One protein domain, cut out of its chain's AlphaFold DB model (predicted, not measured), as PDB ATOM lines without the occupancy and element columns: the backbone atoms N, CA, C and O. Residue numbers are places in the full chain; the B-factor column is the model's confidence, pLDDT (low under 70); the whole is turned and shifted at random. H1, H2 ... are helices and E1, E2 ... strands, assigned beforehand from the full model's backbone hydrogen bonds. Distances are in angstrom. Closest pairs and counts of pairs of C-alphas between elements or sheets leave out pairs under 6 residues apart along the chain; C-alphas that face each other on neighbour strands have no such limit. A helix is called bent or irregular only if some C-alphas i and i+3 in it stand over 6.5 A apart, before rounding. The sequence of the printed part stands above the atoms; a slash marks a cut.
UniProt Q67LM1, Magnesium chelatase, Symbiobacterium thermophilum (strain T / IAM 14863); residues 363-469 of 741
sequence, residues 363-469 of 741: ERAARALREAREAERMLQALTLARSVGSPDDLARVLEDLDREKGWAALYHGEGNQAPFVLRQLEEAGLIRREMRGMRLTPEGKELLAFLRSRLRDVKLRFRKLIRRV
ATOM      1  N   GLU A 363     -21.984  15.103 -44.397       50.28
ATOM      2  CA  GLU A 363     -21.928  16.162 -43.395       50.28
ATOM      3  C   GLU A 363     -22.268  15.605 -42.017       50.28
ATOM      4  O   GLU A 363     -21.605  15.926 -41.027       50.28
ATOM      5  N   ARG A 364     -23.250  14.693 -41.958       48.84
ATOM      6  CA  ARG A 364     -23.528  13.892 -40.754       48.84
ATOM      7  C   ARG A 364     -22.313  13.066 -40.367       48.84
ATOM      8  O   ARG A 364     -22.082  12.836 -39.179       48.84
ATOM      9  N   ALA A 365     -21.547  12.644 -41.370       46.59
ATOM     10  CA  ALA A 365     -20.382  11.824 -41.188       46.59
ATOM     11  C   ALA A 365     -19.203  12.559 -40.552       46.59
ATOM     12  O   ALA A 365     -18.734  12.244 -39.456       46.59
ATOM     13  N   ALA A 366     -18.791  13.629 -41.217       49.16
ATOM     14  CA  ALA A 366     -17.754  14.514 -40.728       49.16
ATOM     15  C   ALA A 366     -18.122  15.105 -39.354       49.16
ATOM     16  O   ALA A 366     -17.261  15.273 -38.490       49.16
ATOM     17  N   ARG A 367     -19.411  15.383 -39.103       49.62
ATOM     18  CA  ARG A 367     -19.893  15.847 -37.795       49.62
ATOM     19  C   ARG A 367     -19.698  14.806 -36.695       49.62
ATOM     20  O   ARG A 367     -19.180  15.161 -35.642       49.62
ATOM     21  N   ALA A 368     -20.056  13.547 -36.930       48.34
ATOM     22  CA  ALA A 368     -19.913  12.494 -35.927       48.34
ATOM     23  C   ALA A 368     -18.450  12.201 -35.574       48.34
ATOM     24  O   ALA A 368     -18.125  12.013 -34.403       48.34
ATOM     25  N   LEU A 369     -17.553  12.234 -36.562       53.12
ATOM     26  CA  LEU A 369     -16.116  12.133 -36.314       53.12
ATOM     27  C   LEU A 369     -15.593  13.283 -35.454       53.12
ATOM     28  O   LEU A 369     -14.838  13.054 -34.510       53.12
ATOM     29  N   ARG A 370     -15.982  14.523 -35.782       59.53
ATOM     30  CA  ARG A 370     -15.608  15.703 -34.993       59.53
ATOM     31  C   ARG A 370     -16.096  15.564 -33.553       59.53
ATOM     32  O   ARG A 370     -15.317  15.799 -32.637       59.53
ATOM     33  N   GLU A 371     -17.331  15.105 -33.360       60.47
ATOM     34  CA  GLU A 371     -17.901  14.832 -32.037       60.47
ATOM     35  C   GLU A 371     -17.133  13.733 -31.280       60.47
ATOM     36  O   GLU A 371     -16.900  13.876 -30.080       60.47
ATOM     37  N   ALA A 372     -16.708  12.660 -31.955       56.66
ATOM     38  CA  ALA A 372     -15.926  11.583 -31.346       56.66
ATOM     39  C   ALA A 372     -14.529  12.061 -30.912       56.66
ATOM     40  O   ALA A 372     -14.157  11.879 -29.751       56.66
ATOM     41  N   ARG A 373     -13.798  12.751 -31.801       66.00
ATOM     42  CA  ARG A 373     -12.489  13.359 -31.492       66.00
ATOM     43  C   ARG A 373     -12.598  14.369 -30.351       66.00
ATOM     44  O   ARG A 373     -11.771  14.393 -29.445       66.00
ATOM     45  N   GLU A 374     -13.643  15.190 -30.361       71.38
ATOM     46  CA  GLU A 374     -13.913  16.151 -29.294       71.38
ATOM     47  C   GLU A 374     -14.217  15.459 -27.955       71.38
ATOM     48  O   GLU A 374     -13.726  15.887 -26.907       71.38
ATOM     49  N   ALA A 375     -14.996  14.375 -27.965       68.25
ATOM     50  CA  ALA A 375     -15.291  13.593 -26.767       68.25
ATOM     51  C   ALA A 375     -14.029  12.946 -26.175       68.25
ATOM     52  O   ALA A 375     -13.856  12.951 -24.953       68.25
ATOM     53  N   GLU A 376     -13.138  12.445 -27.025       69.31
ATOM     54  CA  GLU A 376     -11.847  11.888 -26.625       69.31
ATOM     55  C   GLU A 376     -10.912  12.957 -26.044       69.31
ATOM     56  O   GLU A 376     -10.375  12.789 -24.948       69.31
ATOM     57  N   ARG A 377     -10.781  14.114 -26.701       79.38
ATOM     58  CA  ARG A 377      -9.992  15.239 -26.168       79.38
ATOM     59  C   ARG A 377     -10.536  15.734 -24.833       79.38
ATOM     60  O   ARG A 377      -9.771  16.014 -23.910       79.38
ATOM     61  N   MET A 378     -11.858  15.762 -24.683       81.00
ATOM     62  CA  MET A 378     -12.508  16.068 -23.412       81.00
ATOM     63  C   MET A 378     -12.151  15.045 -22.321       81.00
ATOM     64  O   MET A 378     -11.904  15.432 -21.178       81.00
ATOM     65  N   LEU A 379     -12.104  13.749 -22.649       75.44
ATOM     66  CA  LEU A 379     -11.674  12.685 -21.735       75.44
ATOM     67  C   LEU A 379     -10.230  12.853 -21.291       75.44
ATOM     68  O   LEU A 379      -9.946  12.804 -20.090       75.44
ATOM     69  N   GLN A 380      -9.343  13.090 -22.250       80.56
ATOM     70  CA  GLN A 380      -7.933  13.323 -21.985       80.56
ATOM     71  C   GLN A 380      -7.756  14.531 -21.052       80.56
ATOM     72  O   GLN A 380      -7.110  14.418 -20.009       80.56
ATOM     73  N   ALA A 381      -8.422  15.652 -21.356       85.06
ATOM     74  CA  ALA A 381      -8.386  16.868 -20.548       85.06
ATOM     75  C   ALA A 381      -8.879  16.641 -19.111       85.06
ATOM     76  O   ALA A 381      -8.238  17.086 -18.164       85.06
ATOM     77  N   LEU A 382      -9.998  15.934 -18.919       82.50
ATOM     78  CA  LEU A 382     -10.554  15.673 -17.585       82.50
ATOM     79  C   LEU A 382      -9.673  14.737 -16.752       82.50
ATOM     80  O   LEU A 382      -9.513  14.953 -15.550       82.50
ATOM     81  N   THR A 383      -9.099  13.715 -17.388       80.12
ATOM     82  CA  THR A 383      -8.202  12.756 -16.731       80.12
ATOM     83  C   THR A 383      -6.934  13.453 -16.245       80.12
ATOM     84  O   THR A 383      -6.562  13.323 -15.079       80.12
ATOM     85  N   LEU A 384      -6.322  14.269 -17.107       83.69
ATOM     86  CA  LEU A 384      -5.122  15.033 -16.773       83.69
ATOM     87  C   LEU A 384      -5.402  16.162 -15.785       83.69
ATOM     88  O   LEU A 384      -4.615  16.390 -14.875       83.69
ATOM     89  N   ALA A 385      -6.547  16.837 -15.894       87.81
ATOM     90  CA  ALA A 385      -6.954  17.841 -14.915       87.81
ATOM     91  C   ALA A 385      -7.039  17.241 -13.505       87.81
ATOM     92  O   ALA A 385      -6.682  17.900 -12.532       87.81
ATOM     93  N   ARG A 386      -7.464  15.977 -13.376       84.44
ATOM     94  CA  ARG A 386      -7.468  15.281 -12.088       84.44
ATOM     95  C   ARG A 386      -6.052  14.943 -11.617       84.44
ATOM     96  O   ARG A 386      -5.770  15.157 -10.448       84.44
ATOM     97  N   SER A 387      -5.151  14.479 -12.484       81.69
ATOM     98  CA  SER A 387      -3.776  14.136 -12.072       81.69
ATOM     99  C   SER A 387      -2.878  15.350 -11.810       81.69
ATOM    100  O   SER A 387      -1.987  15.270 -10.970       81.69
ATOM    101  N   VAL A 388      -3.109  16.473 -12.493       83.88
ATOM    102  CA  VAL A 388      -2.348  17.723 -12.327       83.88
ATOM    103  C   VAL A 388      -2.930  18.589 -11.206       83.88
ATOM    104  O   VAL A 388      -2.181  19.230 -10.471       83.88
ATOM    105  N   GLY A 389      -4.254  18.576 -11.029       84.88
ATOM    106  CA  GLY A 389      -4.944  19.223  -9.912       84.88
ATOM    107  C   GLY A 389      -6.292  19.820 -10.294       84.88
ATOM    108  O   GLY A 389      -7.303  19.482  -9.670       84.88
ATOM    109  N   SER A 390      -6.316  20.682 -11.310       90.06
ATOM    110  CA  SER A 390      -7.527  21.291 -11.864       90.06
ATOM    111  C   SER A 390      -7.402  21.534 -13.374       90.06
ATOM    112  O   SER A 390      -6.291  21.521 -13.911       90.06
ATOM    113  N   PRO A 391      -8.519  21.789 -14.081       92.19
ATOM    114  CA  PRO A 391      -8.469  22.219 -15.477       92.19
ATOM    115  C   PRO A 391      -7.696  23.529 -15.681       92.19
ATOM    116  O   PRO A 391      -7.029  23.678 -16.699       92.19
ATOM    117  N   ASP A 392      -7.778  24.457 -14.722       90.69
ATOM    118  CA  ASP A 392      -7.062  25.736 -14.772       90.69
ATOM    119  C   ASP A 392      -5.551  25.536 -14.562       90.69
ATOM    120  O   ASP A 392      -4.748  26.100 -15.300       90.69
ATOM    121  N   ASP A 393      -5.155  24.666 -13.625       88.81
ATOM    122  CA  ASP A 393      -3.749  24.292 -13.425       88.81
ATOM    123  C   ASP A 393      -3.169  23.595 -14.660       88.81
ATOM    124  O   ASP A 393      -2.059  23.916 -15.075       88.81
ATOM    125  N   LEU A 394      -3.920  22.673 -15.275       91.12
ATOM    126  CA  LEU A 394      -3.493  21.997 -16.500       91.12
ATOM    127  C   LEU A 394      -3.272  22.996 -17.642       91.12
ATOM    128  O   LEU A 394      -2.236  22.943 -18.300       91.12
ATOM    129  N   ALA A 395      -4.225  23.906 -17.865       92.00
ATOM    130  CA  ALA A 395      -4.103  24.932 -18.895       92.00
ATOM    131  C   ALA A 395      -2.885  25.829 -18.638       92.00
ATOM    132  O   ALA A 395      -2.053  25.982 -19.527       92.00
ATOM    133  N   ARG A 396      -2.725  26.329 -17.406       88.31
ATOM    134  CA  ARG A 396      -1.596  27.178 -17.007       88.31
ATOM    135  C   ARG A 396      -0.247  26.496 -17.232       88.31
ATOM    136  O   ARG A 396       0.636  27.090 -17.838       88.31
ATOM    137  N   VAL A 397      -0.088  25.246 -16.793       88.06
ATOM    138  CA  VAL A 397       1.177  24.510 -16.953       88.06
ATOM    139  C   VAL A 397       1.505  24.285 -18.430       88.06
ATOM    140  O   VAL A 397       2.654  24.463 -18.830       88.06
ATOM    141  N   LEU A 398       0.517  23.923 -19.255       90.12
ATOM    142  CA  LEU A 398       0.730  23.767 -20.695       90.12
ATOM    143  C   LEU A 398       1.058  25.110 -21.367       90.12
ATOM    144  O   LEU A 398       1.942  25.152 -22.214       90.12
ATOM    145  N   GLU A 399       0.408  26.206 -20.973       89.75
ATOM    146  CA  GLU A 399       0.719  27.553 -21.471       89.75
ATOM    147  C   GLU A 399       2.126  28.008 -21.093       89.75
ATOM    148  O   GLU A 399       2.823  28.588 -21.923       89.75
ATOM    149  N   ASP A 400       2.563  27.731 -19.866       86.38
ATOM    150  CA  ASP A 400       3.919  28.044 -19.432       86.38
ATOM    151  C   ASP A 400       4.937  27.231 -20.248       86.38
ATOM    152  O   ASP A 400       5.904  27.793 -20.754       86.38
ATOM    153  N   LEU A 401       4.696  25.939 -20.487       85.44
ATOM    154  CA  LEU A 401       5.577  25.088 -21.303       85.44
ATOM    155  C   LEU A 401       5.601  25.439 -22.800       85.44
ATOM    156  O   LEU A 401       6.576  25.120 -23.483       85.44
ATOM    157  N   ASP A 402       4.553  26.079 -23.318       87.62
ATOM    158  CA  ASP A 402       4.504  26.603 -24.690       87.62
ATOM    159  C   ASP A 402       5.445  27.815 -24.866       87.62
ATOM    160  O   ASP A 402       5.941  28.075 -25.962       87.62
ATOM    161  N   ARG A 403       5.754  28.541 -23.778       84.38
ATOM    162  CA  ARG A 403       6.691  29.678 -23.789       84.38
ATOM    163  C   ARG A 403       8.144  29.194 -23.725       84.38
ATOM    164  O   ARG A 403       8.502  28.367 -22.892       84.38
ATOM    165  N   GLU A 404       9.035  29.798 -24.521       61.75
ATOM    166  CA  GLU A 404      10.442  29.367 -24.691       61.75
ATOM    167  C   GLU A 404      11.293  29.293 -23.404       61.75
ATOM    168  O   GLU A 404      12.319  28.613 -23.394       61.75
ATOM    169  N   LYS A 405      10.874  29.950 -22.310       63.09
ATOM    170  CA  LYS A 405      11.534  29.926 -20.988       63.09
ATOM    171  C   LYS A 405      10.642  29.406 -19.850       63.09
ATOM    172  O   LYS A 405      11.048  29.456 -18.691       63.09
ATOM    173  N   GLY A 406       9.425  28.936 -20.123       61.19
ATOM    174  CA  GLY A 406       8.465  28.675 -19.045       61.19
ATOM    175  C   GLY A 406       8.731  27.405 -18.237       61.19
ATOM    176  O   GLY A 406       8.302  27.324 -17.090       61.19
ATOM    177  N   TRP A 407       9.542  26.465 -18.737       66.44
ATOM    178  CA  TRP A 407      10.007  25.341 -17.912       66.44
ATOM    179  C   TRP A 407      10.883  25.808 -16.737       66.44
ATOM    180  O   TRP A 407      10.819  25.218 -15.661       66.44
ATOM    181  N   ALA A 408      11.649  26.896 -16.904       60.28
ATOM    182  CA  ALA A 408      12.406  27.501 -15.814       60.28
ATOM    183  C   ALA A 408      11.452  28.123 -14.784       60.28
ATOM    184  O   ALA A 408      11.618  27.875 -13.600       60.28
ATOM    185  N   ALA A 409      10.399  28.826 -15.207       60.22
ATOM    186  CA  ALA A 409       9.387  29.365 -14.291       60.22
ATOM    187  C   ALA A 409       8.671  28.268 -13.473       60.22
ATOM    188  O   ALA A 409       8.356  28.478 -12.305       60.22
ATOM    189  N   LEU A 410       8.473  27.082 -14.058       63.56
ATOM    190  CA  LEU A 410       7.895  25.924 -13.366       63.56
ATOM    191  C   LEU A 410       8.853  25.279 -12.350       63.56
ATOM    192  O   LEU A 410       8.379  24.740 -11.355       63.56
ATOM    193  N   TYR A 411      10.168  25.332 -12.588       57.50
ATOM    194  CA  TYR A 411      11.198  24.761 -11.704       57.50
ATOM    195  C   TYR A 411      11.750  25.740 -10.657       57.50
ATOM    196  O   TYR A 411      12.208  25.298  -9.610       57.50
ATOM    197  N   HIS A 412      11.743  27.047 -10.936       51.16
ATOM    198  CA  HIS A 412      12.223  28.086 -10.012       51.16
ATOM    199  C   HIS A 412      11.134  28.544  -9.034       51.16
ATOM    200  O   HIS A 412      11.429  29.266  -8.089       51.16
ATOM    201  N   GLY A 413       9.878  28.129  -9.233       53.16
ATOM    202  CA  GLY A 413       8.924  28.113  -8.134       53.16
ATOM    203  C   GLY A 413       9.397  27.049  -7.154       53.16
ATOM    204  O   GLY A 413       9.391  25.880  -7.515       53.16
ATOM    205  N   GLU A 414       9.809  27.449  -5.955       50.97
ATOM    206  CA  GLU A 414      10.508  26.652  -4.924       50.97
ATOM    207  C   GLU A 414       9.811  25.321  -4.508       50.97
ATOM    208  O   GLU A 414      10.308  24.590  -3.655       50.97
ATOM    209  N   GLY A 415       8.662  24.972  -5.104       61.00
ATOM    210  CA  GLY A 415       7.767  23.873  -4.745       61.00
ATOM    211  C   GLY A 415       8.162  22.476  -5.229       61.00
ATOM    212  O   GLY A 415       8.399  22.241  -6.413       61.00
ATOM    213  N   ASN A 416       8.027  21.480  -4.344       70.19
ATOM    214  CA  ASN A 416       8.293  20.063  -4.644       70.19
ATOM    215  C   ASN A 416       7.241  19.388  -5.555       70.19
ATOM    216  O   ASN A 416       7.322  18.190  -5.826       70.19
ATOM    217  N   GLN A 417       6.233  20.126  -6.039       79.12
ATOM    218  CA  GLN A 417       5.151  19.581  -6.870       79.12
ATOM    219  C   GLN A 417       5.483  19.542  -8.366       79.12
ATOM    220  O   GLN A 417       4.970  18.678  -9.084       79.12
ATOM    221  N   ALA A 418       6.324  20.458  -8.856       80.19
ATOM    222  CA  ALA A 418       6.610  20.588 -10.285       80.19
ATOM    223  C   ALA A 418       7.185  19.302 -10.917       80.19
ATOM    224  O   ALA A 418       6.671  18.893 -11.964       80.19
ATOM    225  N   PRO A 419       8.140  18.579 -10.289       81.44
ATOM    226  CA  PRO A 419       8.660  17.329 -10.848       81.44
ATOM    227  C   PRO A 419       7.582  16.255 -11.033       81.44
ATOM    228  O   PRO A 419       7.595  15.520 -12.020       81.44
ATOM    229  N   PHE A 420       6.621  16.175 -10.105       83.81
ATOM    230  CA  PHE A 420       5.507  15.232 -10.200       83.81
ATOM    231  C   PHE A 420       4.591  15.567 -11.383       83.81
ATOM    232  O   PHE A 420       4.257  14.683 -12.170       83.81
ATOM    233  N   VAL A 421       4.215  16.840 -11.536       84.94
ATOM    234  CA  VAL A 421       3.343  17.299 -12.629       84.94
ATOM    235  C   VAL A 421       4.009  17.092 -13.987       84.94
ATOM    236  O   VAL A 421       3.383  16.554 -14.898       84.94
ATOM    237  N   LEU A 422       5.284  17.459 -14.119       85.12
ATOM    238  CA  LEU A 422       6.029  17.274 -15.363       85.12
ATOM    239  C   LEU A 422       6.160  15.800 -15.726       85.12
ATOM    240  O   LEU A 422       5.919  15.449 -16.878       85.12
ATOM    241  N   ARG A 423       6.427  14.926 -14.744       83.06
ATOM    242  CA  ARG A 423       6.385  13.480 -14.965       83.06
ATOM    243  C   ARG A 423       5.023  13.077 -15.525       83.06
ATOM    244  O   ARG A 423       4.988  12.464 -16.573       83.06
ATOM    245  N   GLN A 424       3.903  13.473 -14.916       82.12
ATOM    246  CA  GLN A 424       2.570  13.117 -15.434       82.12
ATOM    247  C   GLN A 424       2.329  13.575 -16.885       82.12
ATOM    248  O   GLN A 424       1.706  12.851 -17.659       82.12
ATOM    249  N   LEU A 425       2.824  14.753 -17.270       85.00
ATOM    250  CA  LEU A 425       2.694  15.263 -18.640       85.00
ATOM    251  C   LEU A 425       3.613  14.536 -19.634       85.00
ATOM    252  O   LEU A 425       3.202  14.281 -20.768       85.00
ATOM    253  N   GLU A 426       4.831  14.184 -19.219       82.81
ATOM    254  CA  GLU A 426       5.781  13.390 -20.014       82.81
ATOM    255  C   GLU A 426       5.242  11.974 -20.206       82.81
ATOM    256  O   GLU A 426       5.195  11.451 -21.318       82.81
ATOM    257  N   GLU A 427       4.723  11.392 -19.126       76.50
ATOM    258  CA  GLU A 427       4.007  10.129 -19.156       76.50
ATOM    259  C   GLU A 427       2.781  10.212 -20.053       76.50
ATOM    260  O   GLU A 427       2.488   9.237 -20.707       76.50
ATOM    261  N   ALA A 428       2.080  11.336 -20.165       74.00
ATOM    262  CA  ALA A 428       0.963  11.465 -21.099       74.00
ATOM    263  C   ALA A 428       1.393  11.650 -22.571       74.00
ATOM    264  O   ALA A 428       0.534  11.648 -23.456       74.00
ATOM    265  N   GLY A 429       2.694  11.800 -22.850       78.94
ATOM    266  CA  GLY A 429       3.225  12.092 -24.185       78.94
ATOM    267  C   GLY A 429       2.968  13.530 -24.647       78.94
ATOM    268  O   GLY A 429       3.018  13.807 -25.842       78.94
ATOM    269  N   LEU A 430       2.661  14.447 -23.722       84.00
ATOM    270  CA  LEU A 430       2.360  15.852 -24.035       84.00
ATOM    271  C   LEU A 430       3.605  16.734 -24.057       84.00
ATOM    272  O   LEU A 430       3.587  17.824 -24.627       84.00
ATOM    273  N   ILE A 431       4.673  16.275 -23.409       86.50
ATOM    274  CA  ILE A 431       5.956  16.965 -23.356       86.50
ATOM    275  C   ILE A 431       7.084  15.993 -23.680       86.50
ATOM    276  O   ILE A 431       6.987  14.797 -23.412       86.50
ATOM    277  N   ARG A 432       8.164  16.530 -24.242       84.69
ATOM    278  CA  ARG A 432       9.406  15.814 -24.528       84.69
ATOM    279  C   ARG A 432      10.596  16.561 -23.940       84.69
ATOM    280  O   ARG A 432      10.602  17.795 -23.878       84.69
ATOM    281  N   ARG A 433      11.616  15.809 -23.530       82.38
ATOM    282  CA  ARG A 433      12.871  16.353 -23.007       82.38
ATOM    283  C   ARG A 433      13.821  16.701 -24.156       82.38
ATOM    284  O   ARG A 433      14.115  15.857 -24.996       82.38
ATOM    285  N   GLU A 434      14.312  17.937 -24.179       77.25
ATOM    286  CA  GLU A 434      15.308  18.450 -25.129       77.25
ATOM    287  C   GLU A 434      16.542  18.978 -24.371       77.25
ATOM    288  O   GLU A 434      16.492  19.220 -23.164       77.25
ATOM    289  N   MET A 435      17.666  19.206 -25.067       62.38
ATOM    290  CA  MET A 435      18.920  19.673 -24.438       62.38
ATOM    291  C   MET A 435      18.781  21.008 -23.680       62.38
ATOM    292  O   MET A 435      19.553  21.274 -22.766       62.38
ATOM    293  N   ARG A 436      17.806  21.852 -24.048       64.44
ATOM    294  CA  ARG A 436      17.562  23.181 -23.454       64.44
ATOM    295  C   ARG A 436      16.312  23.249 -22.560       64.44
ATOM    296  O   ARG A 436      15.871  24.352 -22.244       64.44
ATOM    297  N   GLY A 437      15.726  22.108 -22.174       73.88
ATOM    298  CA  GLY A 437      14.561  22.051 -21.279       73.88
ATOM    299  C   GLY A 437      13.476  21.069 -21.722       73.88
ATOM    300  O   GLY A 437      13.735  20.120 -22.456       73.88
ATOM    301  N   MET A 438      12.244  21.296 -21.269       80.94
ATOM    302  CA  MET A 438      11.071  20.530 -21.708       80.94
ATOM    303  C   MET A 438      10.253  21.333 -22.720       80.94
ATOM    304  O   MET A 438      10.069  22.536 -22.539       80.94
ATOM    305  N   ARG A 439       9.752  20.672 -23.771       84.44
ATOM    306  CA  ARG A 439       8.882  21.280 -24.792       84.44
ATOM    307  C   ARG A 439       7.617  20.469 -25.020       84.44
ATOM    308  O   ARG A 439       7.638  19.248 -24.888       84.44
ATOM    309  N   LEU A 440       6.542  21.146 -25.423       88.25
ATOM    310  CA  LEU A 440       5.297  20.500 -25.840       88.25
ATOM    311  C   LEU A 440       5.477  19.693 -27.134       88.25
ATOM    312  O   LEU A 440       6.081  20.166 -28.101       88.25
ATOM    313  N   THR A 441       4.899  18.494 -27.159       87.88
ATOM    314  CA  THR A 441       4.724  17.675 -28.368       87.88
ATOM    315  C   THR A 441       3.586  18.231 -29.239       87.88
ATOM    316  O   THR A 441       2.823  19.088 -28.774       87.88
ATOM    317  N   PRO A 442       3.431  17.783 -30.503       85.69
ATOM    318  CA  PRO A 442       2.249  18.107 -31.306       85.69
ATOM    319  C   PRO A 442       0.938  17.803 -30.566       85.69
ATOM    320  O   PRO A 442       0.035  18.637 -30.534       85.69
ATOM    321  N   GLU A 443       0.880  16.674 -29.862       81.94
ATOM    322  CA  GLU A 443      -0.262  16.260 -29.048       81.94
ATOM    323  C   GLU A 443      -0.511  17.224 -27.879       81.94
ATOM    324  O   GLU A 443      -1.662  17.564 -27.591       81.94
ATOM    325  N   GLY A 444       0.556  17.696 -27.224       86.38
ATOM    326  CA  GLY A 444       0.498  18.727 -26.187       86.38
ATOM    327  C   GLY A 444      -0.064  20.053 -26.700       86.38
ATOM    328  O   GLY A 444      -0.920  20.656 -26.047       86.38
ATOM    329  N   LYS A 445       0.357  20.481 -27.895       89.31
ATOM    330  CA  LYS A 445      -0.144  21.701 -28.548       89.31
ATOM    331  C   LYS A 445      -1.612  21.582 -28.948       89.31
ATOM    332  O   LYS A 445      -2.375  22.524 -28.739       89.31
ATOM    333  N   GLU A 446      -2.026  20.433 -29.474       88.00
ATOM    334  CA  GLU A 446      -3.429  20.174 -29.805       88.00
ATOM    335  C   GLU A 446      -4.323  20.184 -28.558       88.00
ATOM    336  O   GLU A 446      -5.394  20.795 -28.571       88.00
ATOM    337  N   LEU A 447      -3.876  19.573 -27.455       87.81
ATOM    338  CA  LEU A 447      -4.612  19.619 -26.192       87.81
ATOM    339  C   LEU A 447      -4.693  21.046 -25.634       87.81
ATOM    340  O   LEU A 447      -5.749  21.456 -25.154       87.81
ATOM    341  N   LEU A 448      -3.612  21.824 -25.723       92.69
ATOM    342  CA  LEU A 448      -3.613  23.229 -25.316       92.69
ATOM    343  C   LEU A 448      -4.593  24.064 -26.160       92.69
ATOM    344  O   LEU A 448      -5.375  24.838 -25.607       92.69
ATOM    345  N   ALA A 449      -4.621  23.874 -27.481       92.00
ATOM    346  CA  ALA A 449      -5.590  24.525 -28.366       92.00
ATOM    347  C   ALA A 449      -7.043  24.130 -28.028       92.00
ATOM    348  O   ALA A 449      -7.946  24.974 -27.997       92.00
ATOM    349  N   PHE A 450      -7.266  22.855 -27.700       91.38
ATOM    350  CA  PHE A 450      -8.555  22.369 -27.220       91.38
ATOM    351  C   PHE A 450      -8.963  23.032 -25.896       91.38
ATOM    352  O   PHE A 450     -10.090  23.506 -25.765       91.38
ATOM    353  N   LEU A 451      -8.052  23.134 -24.924       93.31
ATOM    354  CA  LEU A 451      -8.326  23.809 -23.654       93.31
ATOM    355  C   LEU A 451      -8.651  25.288 -23.873       93.31
ATOM    356  O   LEU A 451      -9.666  25.749 -23.361       93.31
ATOM    357  N   ARG A 452      -7.887  26.013 -24.700       93.75
ATOM    358  CA  ARG A 452      -8.156  27.431 -25.015       93.75
ATOM    359  C   ARG A 452      -9.572  27.659 -25.561       93.75
ATOM    360  O   ARG A 452     -10.204  28.653 -25.211       93.75
ATOM    361  N   SER A 453     -10.096  26.735 -26.367       93.00
ATOM    362  CA  SER A 453     -11.443  26.848 -26.951       93.00
ATOM    363  C   SER A 453     -12.567  26.314 -26.049       93.00
ATOM    364  O   SER A 453     -13.669  26.865 -26.049       93.00
ATOM    365  N   ARG A 454     -12.316  25.260 -25.259       91.88
ATOM    366  CA  ARG A 454     -13.346  24.511 -24.511       91.88
ATOM    367  C   ARG A 454     -13.182  24.522 -22.989       91.88
ATOM    368  O   ARG A 454     -13.889  23.782 -22.304       91.88
ATOM    369  N   LEU A 455     -12.323  25.371 -22.412       92.50
ATOM    370  CA  LEU A 455     -12.034  25.372 -20.967       92.50
ATOM    371  C   LEU A 455     -13.297  25.446 -20.097       92.50
ATOM    372  O   LEU A 455     -13.394  24.759 -19.083       92.50
ATOM    373  N   ARG A 456     -14.299  26.239 -20.498       91.69
ATOM    374  CA  ARG A 456     -15.570  26.370 -19.760       91.69
ATOM    375  C   ARG A 456     -16.323  25.039 -19.668       91.69
ATOM    376  O   ARG A 456     -16.806  24.685 -18.589       91.69
ATOM    377  N   ASP A 457     -16.369  24.286 -20.762       89.31
ATOM    378  CA  ASP A 457     -17.021  22.977 -20.825       89.31
ATOM    379  C   ASP A 457     -16.239  21.932 -20.027       89.31
ATOM    380  O   ASP A 457     -16.837  21.153 -19.278       89.31
ATOM    381  N   VAL A 458     -14.906  21.965 -20.118       88.44
ATOM    382  CA  VAL A 458     -14.014  21.114 -19.318       88.44
ATOM    383  C   VAL A 458     -14.226  21.390 -17.829       88.44
ATOM    384  O   VAL A 458     -14.485  20.457 -17.073       88.44
ATOM    385  N   LYS A 459     -14.236  22.658 -17.396       90.31
ATOM    386  CA  LYS A 459     -14.501  23.059 -16.001       90.31
ATOM    387  C   LYS A 459     -15.876  22.603 -15.528       90.31
ATOM    388  O   LYS A 459     -16.006  22.070 -14.425       90.31
ATOM    389  N   LEU A 460     -16.914  22.767 -16.348       85.31
ATOM    390  CA  LEU A 460     -18.263  22.312 -16.011       85.31
ATOM    391  C   LEU A 460     -18.317  20.789 -15.833       85.31
ATOM    392  O   LEU A 460     -18.893  20.299 -14.857       85.31
ATOM    393  N   ARG A 461     -17.729  20.031 -16.764       84.06
ATOM    394  CA  ARG A 461     -17.692  18.564 -16.694       84.06
ATOM    395  C   ARG A 461     -16.826  18.077 -15.537       84.06
ATOM    396  O   ARG A 461     -17.249  17.163 -14.837       84.06
ATOM    397  N   PHE A 462     -15.702  18.737 -15.266       85.50
ATOM    398  CA  PHE A 462     -14.846  18.463 -14.115       85.50
ATOM    399  C   PHE A 462     -15.615  18.651 -12.809       85.50
ATOM    400  O   PHE A 462     -15.664  17.735 -11.996       85.50
ATOM    401  N   ARG A 463     -16.338  19.770 -12.650       84.62
ATOM    402  CA  ARG A 463     -17.214  20.021 -11.490       84.62
ATOM    403  C   ARG A 463     -18.289  18.946 -11.317       84.62
ATOM    404  O   ARG A 463     -18.567  18.530 -10.194       84.62
ATOM    405  N   LYS A 464     -18.897  18.479 -12.415       77.62
ATOM    406  CA  LYS A 464     -19.859  17.362 -12.382       77.62
ATOM    407  C   LYS A 464     -19.193  16.048 -11.965       77.62
ATOM    408  O   LYS A 464     -19.805  15.301 -11.206       77.62
ATOM    409  N   LEU A 465     -17.972  15.788 -12.434       78.25
ATOM    410  CA  LEU A 465     -17.187  14.601 -12.101       78.25
ATOM    411  C   LEU A 465     -16.858  14.572 -10.606       78.25
ATOM    412  O   LEU A 465     -17.272  13.641  -9.922       78.25
ATOM    413  N   ILE A 466     -16.223  15.624 -10.078       81.94
ATOM    414  CA  ILE A 466     -15.841  15.690  -8.658       81.94
ATOM    415  C   ILE A 466     -17.059  15.668  -7.731       81.94
ATOM    416  O   ILE A 466     -16.984  15.106  -6.648       81.94
ATOM    417  N   ARG A 467     -18.218  16.194  -8.158       76.06
ATOM    418  CA  ARG A 467     -19.468  16.102  -7.383       76.06
ATOM    419  C   ARG A 467     -19.975  14.663  -7.262       76.06
ATOM    420  O   ARG A 467     -20.620  14.335  -6.271       76.06
ATOM    421  N   ARG A 468     -19.747  13.839  -8.290       64.44
ATOM    422  CA  ARG A 468     -20.216  12.448  -8.372       64.44
ATOM    423  C   ARG A 468     -19.256  11.445  -7.748       64.44
ATOM    424  O   ARG A 468     -19.696  10.316  -7.562       64.44
ATOM    425  N   VAL A 469     -18.005  11.829  -7.445       55.62
ATOM    426  CA  VAL A 469     -17.035  10.941  -6.785       55.62
ATOM    427  C   VAL A 469     -17.704  10.372  -5.538       55.62
ATOM    428  O   VAL A 469     -18.061  11.128  -4.626       55.62
TER     429      VAL A 469
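This is residues 363 to 469 of the 741 residues of the protein "Magnesium chelatase" of Symbiobacterium thermophilum (strain T / IAM 14863) (UniProt Q67LM1). Three short helices, H2, H3 and H4, gather round a small hairpin, E1 and E2, as a head; beside it the long helix H1 and the sharply bent H5 cross each other. Residues 363 to 373 of H1 stick out as an arm. The printed part has 107 residues, mostly helix, in the order H1, H2, H3, H4, E1, E2, H5, with E1 and E2 antiparallel. It is compact, with a radius of gyration of the C-alphas of 14.7 A and spans of 47 by 32 by 20 A.

Strands E1, residues 431 to 434, and E2, residues 437 to 440, form an antiparallel hairpin, with N 432 and O 439 2.8 A apart, within hydrogen-bond range. The closest C-alphas of E2 and H2, residues 391 to 402, are Arg 439 and Leu 401, 6.1 A apart. H3, residues 406 to 412, touches H2 at Gly 406 and Asp 400, C-alphas 4.6 A apart. H4, residues 418 to 427, touches residues 387 to 388 of H1, residues 363 to 388, with C-alphas 421 and 388 5.7 A apart. H5, residues 442 to 468, was assigned as one helix by its hydrogen bonds but is bent, C-alphas 453 and 456 being 8.3 A apart; arms H5a, 442 to 453, and H5b, 456 to 468, stand about perpendicular at 89 degrees. H5a touches H2 at a steep tilt of 50 degrees, opposite ways, closest at C-alphas 448 and 398, 6.4 A. H5b touches H1 at a steep tilt of 60 degrees, the same way, closest at C-alphas 462 and 382, 6.2 A. In H1, H2, H3, H4, H5a and H5b every O i to N i+4 pair is within hydrogen-bond range.

H1 runs 36.8 A from C-alpha 363 at (-21.928, 16.162, -43.395). H2 is 16.5 A long, H4 14.0 A, H5a 16.8 A. H5b is 18.6 A long, ending at C-alpha 468, (-20.216, 12.448, -8.372).

The C-alphas farthest apart, Glu 363 and Glu 414, are 51.4 A apart. The printed part has no cut, and the six links are tight. Mean pLDDT of the printed part is 77.6; residues 363 to 373 and 404 to 415 are among those under 70.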